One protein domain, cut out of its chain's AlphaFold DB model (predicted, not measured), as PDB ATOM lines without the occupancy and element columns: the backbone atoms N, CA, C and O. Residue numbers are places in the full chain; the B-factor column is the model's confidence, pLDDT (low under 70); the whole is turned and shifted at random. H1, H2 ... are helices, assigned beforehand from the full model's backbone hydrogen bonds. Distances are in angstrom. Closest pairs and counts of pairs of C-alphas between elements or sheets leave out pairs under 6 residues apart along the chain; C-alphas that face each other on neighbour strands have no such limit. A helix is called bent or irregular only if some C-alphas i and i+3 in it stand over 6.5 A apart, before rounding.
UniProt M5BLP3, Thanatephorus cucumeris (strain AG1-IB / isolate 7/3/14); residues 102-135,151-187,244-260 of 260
ATOM      1  N   SER A 102      22.194  26.977 -33.967       92.94
ATOM      2  CA  SER A 102      23.397  26.529 -33.260       92.94
ATOM      3  C   SER A 102      23.086  25.491 -32.174       92.94
ATOM      4  O   SER A 102      23.743  24.449 -32.115       92.94
ATOM      5  N   THR A 103      22.062  25.728 -31.349       93.81
ATOM      6  CA  THR A 103      21.654  24.800 -30.282       93.81
ATOM      7  C   THR A 103      20.988  23.551 -30.852       93.81
ATOM      8  O   THR A 103      21.243  22.445 -30.364       93.81
ATOM      9  N   GLY A 104      20.214  23.693 -31.934       94.50
ATOM     10  CA  GLY A 104      19.648  22.569 -32.677       94.50
ATOM     11  C   GLY A 104      20.735  21.643 -33.224       94.50
ATOM     12  O   GLY A 104      20.709  20.439 -32.965       94.50
ATOM     13  N   ILE A 105      21.741  22.201 -33.905       94.81
ATOM     14  CA  ILE A 105      22.887  21.440 -34.426       94.81
ATOM     15  C   ILE A 105      23.669  20.772 -33.288       94.81
ATOM     16  O   ILE A 105      23.969  19.581 -33.385       94.81
ATOM     17  N   ALA A 106      23.956  21.491 -32.196       96.25
ATOM     18  CA  ALA A 106      24.646  20.921 -31.033       96.25
ATOM     19  C   ALA A 106      23.896  19.708 -30.463       96.25
ATOM     20  O   ALA A 106      24.496  18.669 -30.192       96.25
ATOM     21  N   THR A 107      22.574  19.827 -30.329       96.38
ATOM     22  CA  THR A 107      21.714  18.762 -29.801       96.38
ATOM     23  C   THR A 107      21.694  17.552 -30.730       96.38
ATOM     24  O   THR A 107      21.826  16.420 -30.268       96.38
ATOM     25  N   VAL A 108      21.575  17.770 -32.045       97.38
ATOM     26  CA  VAL A 108      21.606  16.691 -33.044       97.38
ATOM     27  C   VAL A 108      22.915  15.908 -32.958       97.38
ATOM     28  O   VAL A 108      22.878  14.678 -32.915       97.38
ATOM     29  N   TRP A 109      24.059  16.591 -32.880       97.62
ATOM     30  CA  TRP A 109      25.358  15.926 -32.760       97.62
ATOM     31  C   TRP A 109      25.542  15.205 -31.428       97.62
ATOM     32  O   TRP A 109      26.048  14.085 -31.414       97.62
ATOM     33  N   ALA A 110      25.076  15.784 -30.319       97.88
ATOM     34  CA  ALA A 110      25.106  15.107 -29.027       97.88
ATOM     35  C   ALA A 110      24.283  13.811 -29.042       97.88
ATOM     36  O   ALA A 110      24.750  12.761 -28.598       97.88
ATOM     37  N   LEU A 111      23.077  13.848 -29.613       97.75
ATOM     38  CA  LEU A 111      22.233  12.661 -29.761       97.75
ATOM     39  C   LEU A 111      22.847  11.627 -30.708       97.75
ATOM     40  O   LEU A 111      22.759  10.429 -30.434       97.75
ATOM     41  N   TYR A 112      23.477  12.078 -31.794       98.00
ATOM     42  CA  TYR A 112      24.205  11.214 -32.718       98.00
ATOM     43  C   TYR A 112      25.340  10.467 -32.005       98.00
ATOM     44  O   TYR A 112      25.382   9.238 -32.052       98.00
ATOM     45  N   GLU A 113      26.199  11.177 -31.272       97.94
ATOM     46  CA  GLU A 113      27.308  10.562 -30.538       97.94
ATOM     47  C   GLU A 113      26.815   9.594 -29.460       97.94
ATOM     48  O   GLU A 113      27.334   8.485 -29.331       97.94
ATOM     49  N   LEU A 114      25.751   9.939 -28.732       98.00
ATOM     50  CA  LEU A 114      25.139   9.024 -27.767       98.00
ATOM     51  C   LEU A 114      24.555   7.770 -28.436       98.00
ATOM     52  O   LEU A 114      24.611   6.686 -27.859       98.00
ATOM     53  N   ALA A 115      23.990   7.884 -29.641       97.81
ATOM     54  CA  ALA A 115      23.499   6.729 -30.394       97.81
ATOM     55  C   ALA A 115      24.647   5.830 -30.886       97.81
ATOM     56  O   ALA A 115      24.502   4.606 -30.902       97.81
ATOM     57  N   CYS A 116      25.788   6.422 -31.243       97.62
ATOM     58  CA  CYS A 116      26.998   5.708 -31.645       97.62
ATOM     59  C   CYS A 116      27.791   5.118 -30.466       97.62
ATOM     60  O   CYS A 116      28.550   4.172 -30.677       97.62
ATOM     61  N   ASN A 117      27.581   5.607 -29.238       97.88
ATOM     62  CA  ASN A 117      28.289   5.173 -28.029       97.88
ATOM     63  C   ASN A 117      27.313   4.660 -26.940       97.88
ATOM     64  O   ASN A 117      27.081   5.344 -25.934       97.88
ATOM     65  N   PRO A 118      26.751   3.437 -27.089       97.62
ATOM     66  CA  PRO A 118      25.724   2.912 -26.184       97.62
ATOM     67  C   PRO A 118      26.146   2.817 -24.714       97.62
ATOM     68  O   PRO A 118      25.309   2.992 -23.830       97.62
ATOM     69  N   GLU A 119      27.429   2.562 -24.438       97.75
ATOM     70  CA  GLU A 119      27.959   2.490 -23.069       97.75
ATOM     71  C   GLU A 119      27.862   3.848 -22.356       97.75
ATOM     72  O   GLU A 119      27.333   3.927 -21.243       97.75
ATOM     73  N   ILE A 120      28.278   4.931 -23.026       97.81
ATOM     74  CA  ILE A 120      28.171   6.305 -22.509       97.81
ATOM     75  C   ILE A 120      26.698   6.690 -22.363       97.81
ATOM     76  O   ILE A 120      26.297   7.229 -21.334       97.81
ATOM     77  N   GLN A 121      25.862   6.350 -23.346       97.69
ATOM     78  CA  GLN A 121      24.423   6.594 -23.273       97.69
ATOM     79  C   GLN A 121      23.774   5.890 -22.072       97.69
ATOM     80  O   GLN A 121      22.929   6.474 -21.392       97.69
ATOM     81  N   GLN A 122      24.145   4.638 -21.794       97.44
ATOM     82  CA  GLN A 122      23.617   3.898 -20.652       97.44
ATOM     83  C   GLN A 122      24.086   4.498 -19.322       97.44
ATOM     84  O   GLN A 122      23.273   4.624 -18.404       97.44
ATOM     85  N   ALA A 123      25.355   4.903 -19.234       97.31
ATOM     86  CA  ALA A 123      25.897   5.591 -18.068       97.31
ATOM     87  C   ALA A 123      25.190   6.935 -17.825       97.31
ATOM     88  O   ALA A 123      24.742   7.190 -16.708       97.31
ATOM     89  N   LEU A 124      24.978   7.741 -18.871       96.00
ATOM     90  CA  LEU A 124      24.265   9.017 -18.776       96.00
ATOM     91  C   LEU A 124      22.808   8.818 -18.341       96.00
ATOM     92  O   LEU A 124      22.323   9.509 -17.451       96.00
ATOM     93  N   ARG A 125      22.105   7.819 -18.889       93.00
ATOM     94  CA  ARG A 125      20.749   7.477 -18.423       93.00
ATOM     95  C   ARG A 125      20.724   7.059 -16.953       93.00
ATOM     96  O   ARG A 125      19.734   7.322 -16.274       93.00
ATOM     97  N   ALA A 126      21.757   6.367 -16.473       94.25
ATOM     98  CA  ALA A 126      21.867   5.997 -15.066       94.25
ATOM     99  C   ALA A 126      22.123   7.221 -14.172       94.25
ATOM    100  O   ALA A 126      21.548   7.279 -13.090       94.25
ATOM    101  N   GLU A 127      22.911   8.194 -14.640       92.44
ATOM    102  CA  GLU A 127      23.149   9.473 -13.954       92.44
ATOM    103  C   GLU A 127      21.883  10.348 -13.892       92.44
ATOM    104  O   GLU A 127      21.606  10.947 -12.860       92.44
ATOM    105  N   LEU A 128      21.074  10.369 -14.958       88.38
ATOM    106  CA  LEU A 128      19.851  11.182 -15.039       88.38
ATOM    107  C   LEU A 128      18.663  10.596 -14.261       88.38
ATOM    108  O   LEU A 128      17.779  11.332 -13.825       88.38
ATOM    109  N   ARG A 129      18.601   9.269 -14.097       84.75
ATOM    110  CA  ARG A 129      17.438   8.579 -13.507       84.75
ATOM    111  C   ARG A 129      17.045   9.076 -12.104       84.75
ATOM    112  O   ARG A 129      15.846   9.235 -11.889       84.75
ATOM    113  N   PRO A 130      17.976   9.331 -11.162       84.38
ATOM    114  CA  PRO A 130      17.642   9.824  -9.826       84.38
ATOM    115  C   PRO A 130      16.943  11.189  -9.808       84.38
ATOM    116  O   PRO A 130      16.326  11.515  -8.801       84.38
ATOM    117  N   LEU A 131      17.015  11.972 -10.892       77.81
ATOM    118  CA  LEU A 131      16.341  13.269 -10.978       77.81
ATOM    119  C   LEU A 131      14.827  13.167 -11.211       77.81
ATOM    120  O   LEU A 131      14.149  14.188 -11.165       77.81
ATOM    121  N   GLY A 132      14.278  11.981 -11.506       69.06
ATOM    122  CA  GLY A 132      12.824  11.799 -11.633       69.06
ATOM    123  C   GLY A 132      12.167  12.588 -12.777       69.06
ATOM    124  O   GLY A 132      10.947  12.721 -12.810       69.06
ATOM    125  N   LEU A 133      12.949  13.088 -13.748       66.25
ATOM    126  CA  LEU A 133      12.454  13.951 -14.836       66.25
ATOM    127  C   LEU A 133      11.330  13.301 -15.668       66.25
ATOM    128  O   LEU A 133      10.474  13.993 -16.206       66.25
ATOM    129  N   ASN A 134      11.301  11.967 -15.745       56.09
ATOM    130  CA  ASN A 134      10.295  11.221 -16.505       56.09
ATOM    131  C   ASN A 134       8.941  11.095 -15.787       56.09
ATOM    132  O   ASN A 134       7.952  10.776 -16.440       56.09
ATOM    133  N   GLU A 135       8.879  11.314 -14.472       53.75
ATOM    134  CA  GLU A 135       7.643  11.143 -13.689       53.75
ATOM    135  C   GLU A 135       6.632  12.272 -13.956       53.75
ATOM    136  O   GLU A 135       5.433  12.061 -13.811       53.75
ATOM    137  N   ASP A 151       8.904  29.988 -13.933       42.91
ATOM    138  CA  ASP A 151       9.059  30.887 -12.809       42.91
ATOM    139  C   ASP A 151      10.282  30.428 -12.009       42.91
ATOM    140  O   ASP A 151      10.182  29.587 -11.118       42.91
ATOM    141  N   MET A 152      11.455  30.993 -12.321       45.78
ATOM    142  CA  MET A 152      12.706  30.803 -11.560       45.78
ATOM    143  C   MET A 152      12.557  31.158 -10.067       45.78
ATOM    144  O   MET A 152      13.464  30.885  -9.283       45.78
ATOM    145  N   ALA A 153      11.450  31.800  -9.670       42.56
ATOM    146  CA  ALA A 153      11.114  32.075  -8.278       42.56
ATOM    147  C   ALA A 153      10.359  30.928  -7.583       42.56
ATOM    148  O   ALA A 153      10.258  30.950  -6.355       42.56
ATOM    149  N   THR A 154       9.870  29.919  -8.315       49.88
ATOM    150  CA  THR A 154       9.423  28.669  -7.692       49.88
ATOM    151  C   THR A 154      10.670  27.908  -7.230       49.88
ATOM    152  O   THR A 154      11.542  27.592  -8.047       49.88
ATOM    153  N   PRO A 155      10.815  27.634  -5.918       52.88
ATOM    154  CA  PRO A 155      12.003  26.974  -5.377       52.88
ATOM    155  C   PRO A 155      12.323  25.637  -6.064       52.88
ATOM    156  O   PRO A 155      13.487  25.248  -6.136       52.88
ATOM    157  N   ASP A 156      11.298  24.982  -6.612       65.94
ATOM    158  CA  ASP A 156      11.388  23.666  -7.234       65.94
ATOM    159  C   ASP A 156      12.120  23.698  -8.588       65.94
ATOM    160  O   ASP A 156      12.979  22.849  -8.829       65.94
ATOM    161  N   HIS A 157      11.895  24.705  -9.445       67.00
ATOM    162  CA  HIS A 157      12.583  24.792 -10.742       67.00
ATOM    163  C   HIS A 157      14.044  25.229 -10.613       67.00
ATOM    164  O   HIS A 157      14.920  24.638 -11.243       67.00
ATOM    165  N   ALA A 158      14.342  26.223  -9.771       71.31
ATOM    166  CA  ALA A 158      15.725  26.656  -9.555       71.31
ATOM    167  C   ALA A 158      16.591  25.522  -8.974       71.31
ATOM    168  O   ALA A 158      17.725  25.317  -9.410       71.31
ATOM    169  N   ALA A 159      16.040  24.747  -8.032       76.50
ATOM    170  CA  ALA A 159      16.702  23.562  -7.496       76.50
ATOM    171  C   ALA A 159      16.887  22.469  -8.563       76.50
ATOM    172  O   ALA A 159      17.936  21.828  -8.603       76.50
ATOM    173  N   GLN A 160      15.908  22.286  -9.453       75.31
ATOM    174  CA  GLN A 160      15.985  21.332 -10.560       75.31
ATOM    175  C   GLN A 160      17.079  21.700 -11.576       75.31
ATOM    176  O   GLN A 160      17.868  20.831 -11.944       75.31
ATOM    177  N   PHE A 161      17.185  22.968 -11.991       80.00
ATOM    178  CA  PHE A 161      18.267  23.422 -12.877       80.00
ATOM    179  C   PHE A 161      19.638  23.278 -12.220       80.00
ATOM    180  O   PHE A 161      20.548  22.731 -12.832       80.00
ATOM    181  N   ALA A 162      19.768  23.661 -10.945       85.25
ATOM    182  CA  ALA A 162      21.010  23.461 -10.201       85.25
ATOM    183  C   ALA A 162      21.394  21.972 -10.096       85.25
ATOM    184  O   ALA A 162      22.575  21.632 -10.143       85.25
ATOM    185  N   ALA A 163      20.408  21.078  -9.978       86.06
ATOM    186  CA  ALA A 163      20.642  19.639  -9.979       86.06
ATOM    187  C   ALA A 163      21.109  19.120 -11.349       86.06
ATOM    188  O   ALA A 163      21.975  18.251 -11.383       86.06
ATOM    189  N   ILE A 164      20.577  19.660 -12.454       87.56
ATOM    190  CA  ILE A 164      21.014  19.340 -13.825       87.56
ATOM    191  C   ILE A 164      22.440  19.854 -14.075       87.56
ATOM    192  O   ILE A 164      23.278  19.099 -14.564       87.56
ATOM    193  N   ASP A 165      22.739  21.095 -13.687       88.06
ATOM    194  CA  ASP A 165      24.066  21.712 -13.847       88.06
ATOM    195  C   ASP A 165      25.157  20.980 -13.050       88.06
ATOM    196  O   ASP A 165      26.334  21.008 -13.404       88.06
ATOM    197  N   ALA A 166      24.772  20.305 -11.964       90.69
ATOM    198  CA  ALA A 166      25.685  19.544 -11.122       90.69
ATOM    199  C   ALA A 166      26.028  18.147 -11.674       90.69
ATOM    200  O   ALA A 166      26.833  17.448 -11.053       90.69
ATOM    201  N   LEU A 167      25.438  17.713 -12.796       93.69
ATOM    202  CA  LEU A 167      25.649  16.380 -13.364       93.69
ATOM    203  C   LEU A 167      26.973  16.290 -14.147       93.69
ATOM    204  O   LEU A 167      27.092  16.850 -15.243       93.69
ATOM    205  N   PRO A 168      27.985  15.563 -13.637       96.44
ATOM    206  CA  PRO A 168      29.313  15.580 -14.233       96.44
ATOM    207  C   PRO A 168      29.400  14.846 -15.575       96.44
ATOM    208  O   PRO A 168      30.181  15.268 -16.429       96.44
ATOM    209  N   LEU A 169      28.674  13.742 -15.786       97.31
ATOM    210  CA  LEU A 169      28.714  13.042 -17.070       97.31
ATOM    211  C   LEU A 169      27.903  13.789 -18.130       97.31
ATOM    212  O   LEU A 169      28.360  13.860 -19.268       97.31
ATOM    213  N   LEU A 170      26.771  14.403 -17.773       96.31
ATOM    214  CA  LEU A 170      26.048  15.300 -18.678       96.31
ATOM    215  C   LEU A 170      26.930  16.464 -19.158       96.31
ATOM    216  O   LEU A 170      27.035  16.674 -20.365       96.31
ATOM    217  N   ASP A 171      27.607  17.175 -18.247       96.69
ATOM    218  CA  ASP A 171      28.523  18.271 -18.611       96.69
ATOM    219  C   ASP A 171      29.638  17.780 -19.549       96.69
ATOM    220  O   ASP A 171      29.907  18.404 -20.577       96.69
ATOM    221  N   ARG A 172      30.232  16.610 -19.268       97.62
ATOM    222  CA  ARG A 172      31.246  16.004 -20.147       97.62
ATOM    223  C   ARG A 172      30.698  15.664 -21.526       97.62
ATOM    224  O   ARG A 172      31.349  15.994 -22.508       97.62
ATOM    225  N   VAL A 173      29.516  15.053 -21.609       97.94
ATOM    226  CA  VAL A 173      28.865  14.716 -22.884       97.94
ATOM    227  C   VAL A 173      28.627  15.978 -23.706       97.94
ATOM    228  O   VAL A 173      29.020  16.023 -24.866       97.94
ATOM    229  N   VAL A 174      28.063  17.029 -23.103       97.00
ATOM    230  CA  VAL A 174      27.812  18.304 -23.792       97.00
ATOM    231  C   VAL A 174      29.120  18.935 -24.276       97.00
ATOM    232  O   VAL A 174      29.223  19.330 -25.439       97.00
ATOM    233  N   ARG A 175      30.144  19.001 -23.417       96.69
ATOM    234  CA  ARG A 175      31.457  19.554 -23.782       96.69
ATOM    235  C   ARG A 175      32.131  18.766 -24.892       96.69
ATOM    236  O   ARG A 175      32.683  19.375 -25.802       96.69
ATOM    237  N   GLU A 176      32.082  17.443 -24.826       97.44
ATOM    238  CA  GLU A 176      32.719  16.572 -25.807       97.44
ATOM    239  C   GLU A 176      32.011  16.645 -27.164       97.44
ATOM    240  O   GLU A 176      32.668  16.721 -28.205       97.44
ATOM    241  N   SER A 177      30.677  16.747 -27.168       97.06
ATOM    242  CA  SER A 177      29.906  17.000 -28.386       97.06
ATOM    243  C   SER A 177      30.256  18.351 -29.008       97.06
ATOM    244  O   SER A 177      30.483  18.418 -30.212       97.06
ATOM    245  N   LEU A 178      30.364  19.418 -28.210       96.50
ATOM    246  CA  LEU A 178      30.760  20.746 -28.700       96.50
ATOM    247  C   LEU A 178      32.228  20.809 -29.137       96.50
ATOM    248  O   LEU A 178      32.575  21.601 -30.012       96.50
ATOM    249  N   ARG A 179      33.098  19.989 -28.537       96.44
ATOM    250  CA  ARG A 179      34.497  19.873 -28.943       96.44
ATOM    251  C   ARG A 179      34.593  19.246 -30.330       96.44
ATOM    252  O   ARG A 179      35.202  19.849 -31.210       96.44
ATOM    253  N   LEU A 180      33.997  18.070 -30.528       95.75
ATOM    254  CA  LEU A 180      34.070  17.343 -31.799       95.75
ATOM    255  C   LEU A 180      33.243  17.996 -32.908       95.75
ATOM    256  O   LEU A 180      33.706  18.065 -34.043       95.75
ATOM    257  N   HIS A 181      32.060  18.508 -32.568       95.75
ATOM    258  CA  HIS A 181      31.080  19.030 -33.521       95.75
ATOM    259  C   HIS A 181      30.627  20.445 -33.142       95.75
ATOM    260  O   HIS A 181      29.456  20.658 -32.809       95.75
ATOM    261  N   PRO A 182      31.530  21.443 -33.160       95.06
ATOM    262  CA  PRO A 182      31.164  22.808 -32.810       95.06
ATOM    263  C   PRO A 182      30.181  23.371 -33.856       95.06
ATOM    264  O   PRO A 182      30.542  23.455 -35.032       95.06
ATOM    265  N   PRO A 183      28.967  23.823 -33.471       93.94
ATOM    266  CA  PRO A 183      27.998  24.371 -34.430       93.94
ATOM    267  C   PRO A 183      28.533  25.582 -35.201       93.94
ATOM    268  O   PRO A 183      28.219  25.790 -36.371       93.94
ATOM    269  N   ALA A 184      29.375  26.383 -34.545       92.00
ATOM    270  CA  ALA A 184      30.191  27.390 -35.199       92.00
ATOM    271  C   ALA A 184      31.568  26.788 -35.496       92.00
ATOM    272  O   ALA A 184      32.369  26.605 -34.589       92.00
ATOM    273  N   HIS A 185      31.870  26.518 -36.764       90.81
ATOM    274  CA  HIS A 185      33.132  25.878 -37.164       90.81
ATOM    275  C   HIS A 185      34.367  26.777 -37.001       90.81
ATOM    276  O   HIS A 185      35.502  26.299 -36.969       90.81
ATOM    277  N   SER A 186      34.174  28.098 -36.955       93.19
ATOM    278  CA  SER A 186      35.268  29.063 -36.867       93.19
ATOM    279  C   SER A 186      34.798  30.454 -36.457       93.19
ATOM    280  O   SER A 186      33.609  30.767 -36.523       93.19
ATOM    281  N   THR A 187      35.749  31.316 -36.100       92.94
ATOM    282  CA  THR A 187      35.519  32.756 -35.964       92.94
ATOM    283  C   THR A 187      36.554  33.556 -36.752       92.94
ATOM    284  O   THR A 187      37.632  33.059 -37.085       92.94
ATOM    285  N   PRO A 244      39.245  21.939 -36.657       89.31
ATOM    286  CA  PRO A 244      40.560  21.296 -36.674       89.31
ATOM    287  C   PRO A 244      41.372  21.562 -35.398       89.31
ATOM    288  O   PRO A 244      42.162  20.712 -34.996       89.31
ATOM    289  N   MET A 245      41.191  22.708 -34.731       91.19
ATOM    290  CA  MET A 245      41.870  22.989 -33.457       91.19
ATOM    291  C   MET A 245      41.376  22.076 -32.330       91.19
ATOM    292  O   MET A 245      42.162  21.644 -31.489       91.19
ATOM    293  N   ASN A 246      40.093  21.737 -32.333       94.44
ATOM    294  CA  ASN A 246      39.477  20.871 -31.340       94.44
ATOM    295  C   ASN A 246      39.829  19.391 -31.533       94.44
ATOM    296  O   ASN A 246      39.514  18.583 -30.667       94.44
ATOM    297  N   THR A 247      40.481  19.030 -32.640       91.31
ATOM    298  CA  THR A 247      40.872  17.649 -32.972       91.31
ATOM    299  C   THR A 247      42.373  17.505 -33.247       91.31
ATOM    300  O   THR A 247      42.839  16.419 -33.603       91.31
ATOM    301  N   ILE A 248      43.159  18.575 -33.059       89.94
ATOM    302  CA  ILE A 248      44.603  18.556 -33.305       89.94
ATOM    303  C   ILE A 248      45.312  17.610 -32.329       89.94
ATOM    304  O   ILE A 248      45.143  17.694 -31.111       89.94
ATOM    305  N   ARG A 249      46.138  16.715 -32.876       88.69
ATOM    306  CA  ARG A 249      46.790  15.632 -32.123       88.69
ATOM    307  C   ARG A 249      47.724  16.135 -31.029       88.69
ATOM    308  O   ARG A 249      47.782  15.538 -29.962       88.69
ATOM    309  N   ASP A 250      48.406  17.248 -31.271       85.31
ATOM    310  CA  ASP A 250      49.364  17.817 -30.319       85.31
ATOM    311  C   ASP A 250      48.688  18.301 -29.023       85.31
ATOM    312  O   ASP A 250      49.328  18.349 -27.976       85.31
ATOM    313  N   VAL A 251      47.392  18.633 -29.081       88.00
ATOM    314  CA  VAL A 251      46.607  19.114 -27.930       88.00
ATOM    315  C   VAL A 251      45.693  18.017 -27.384       88.00
ATOM    316  O   VAL A 251      45.600  17.836 -26.174       88.00
ATOM    317  N   TRP A 252      45.033  17.267 -28.269       90.94
ATOM    318  CA  TRP A 252      43.977  16.309 -27.920       90.94
ATOM    319  C   TRP A 252      44.406  14.842 -28.012       90.94
ATOM    320  O   TRP A 252      43.576  13.951 -27.833       90.94
ATOM    321  N   SER A 253      45.696  14.582 -28.251       90.88
ATOM    322  CA  SER A 253      46.302  13.264 -28.492       90.88
ATOM    323  C   SER A 253      45.811  12.555 -29.769       90.88
ATOM    324  O   SER A 253      44.975  13.066 -30.514       90.88
ATOM    325  N   GLU A 254      46.379  11.383 -30.083       91.88
ATOM    326  CA  GLU A 254      46.088  10.629 -31.321       91.88
ATOM    327  C   GLU A 254      44.604  10.257 -31.474       91.88
ATOM    328  O   GLU A 254      44.083  10.160 -32.586       91.88
ATOM    329  N   ASP A 255      43.897  10.080 -30.363       92.62
ATOM    330  CA  ASP A 255      42.477   9.754 -30.332       92.62
ATOM    331  C   ASP A 255      41.575  10.984 -30.137       92.62
ATOM    332  O   ASP A 255      40.390  10.825 -29.866       92.62
ATOM    333  N   GLY A 256      42.094  12.200 -30.342       90.50
ATOM    334  CA  GLY A 256      41.330  13.449 -30.236       90.50
ATOM    335  C   GLY A 256      40.132  13.548 -31.188       90.50
ATOM    336  O   GLY A 256      39.298  14.430 -31.042       90.50
ATOM    337  N   HIS A 257      39.996  12.637 -32.147       92.50
ATOM    338  CA  HIS A 257      38.841  12.526 -33.042       92.50
ATOM    339  C   HIS A 257      37.737  11.592 -32.509       92.50
ATOM    340  O   HIS A 257      36.729  11.406 -33.183       92.50
ATOM    341  N   LYS A 258      37.939  10.949 -31.354       94.06
ATOM    342  CA  LYS A 258      36.963  10.044 -30.737       94.06
ATOM    343  C   LYS A 258      36.154  10.770 -29.673       94.06
ATOM    344  O   LYS A 258      36.709  11.605 -28.967       94.06
ATOM    345  N   PHE A 259      34.888  10.387 -29.548       96.25
ATOM    346  CA  PHE A 259      33.996  10.787 -28.464       96.25
ATOM    347  C   PHE A 259      34.233   9.886 -27.247       96.25
ATOM    348  O   PHE A 259      34.114   8.662 -27.369       96.25
ATOM    349  N   LYS A 260      34.634  10.462 -26.109       91.81
ATOM    350  CA  LYS A 260      35.038   9.711 -24.908       91.81
ATOM    351  C   LYS A 260      34.812  10.464 -23.599       91.81
ATOM    352  O   LYS A 260      34.858  11.710 -23.607       91.81
TER     353      LYS A 260
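Overview. This is residues 102 to 135, 151 to 187 and 244 to 260 of the 260 residues of a protein of Thanatephorus cucumeris (strain AG1-IB / isolate 7/3/14) (UniProt M5BLP3). The longest helix, H1, makes a corner with H2 at their joined ends, and H4 crosses H1 near the middle of the domain. H3 reaches out from H4 toward one end of the long axis, and the short H5 sits in a mostly unnamed stretch toward the other. The printed part has 88 residues with five named helices, H1 to H5 in chain order, and no named strand: all helix. It is loose, with a radius of gyration of the C-alphas of 15.4 A and spans of 46 by 32 by 21 A.

Arrangement. H1, residues 102 to 116, touches H4, residues 168 to 180, about perpendicular at 73 degrees; their closest C-alphas, of Ala 110 and Ser 177, are 5.2 A apart, and H4 uses residues 173 to 178 alone. H2, residues 118 to 131, and H1 only just touch, and only at the corner, with 3 pairs of C-alphas within 8 A, the closest those of Leu 114 and Gln 121 at 5.2 A. H2 and H4 only just touch, also with 3 pairs, the closest Leu 124 and Leu 169 at 6.2 A between C-alphas; H2 uses residues 124 to 127 alone. H3, residues 155 to 165, is close to but not clearly touching H2, with the closest C-alphas, of Leu 131 and Ala 163, 7.8 A apart; they run opposite ways at a shallow tilt of 22 degrees. H5, residues 249 to 252, is apart from H1, H2, H3 and H4. In H1, H3 and H4 every O i to N i+4 pair is within hydrogen-bond range, in H2 8 of 10; H5 is too short for such a pair.

Along the chain. H1 begins at C-alpha 102 (23.397, 26.529, -33.260) and is 21.2 A long. H2 is 20.7 A, and only just irregular: C-alphas 127 and 130 are 6.9 A apart. H4, 18.3 A, ends at C-alpha 180 (34.070, 17.343, -31.799). H3 is 15.7 A and H5 5.1 A.

Size, cuts and confidence. The two farthest C-alphas, of Thr 154 and Glu 254, are 47.2 A apart. Residues 136 to 150 and 188 to 243 are not printed; the gaps are 19.8 A and 12.5 A between C-alphas. The links H1 to H2 and H3 to H4 are tight. Residues 153 to 159, of which 155 to 159 belong to H3, stand free. The pLDDT is under 70 at residues 132 to 135 and 151 to 157.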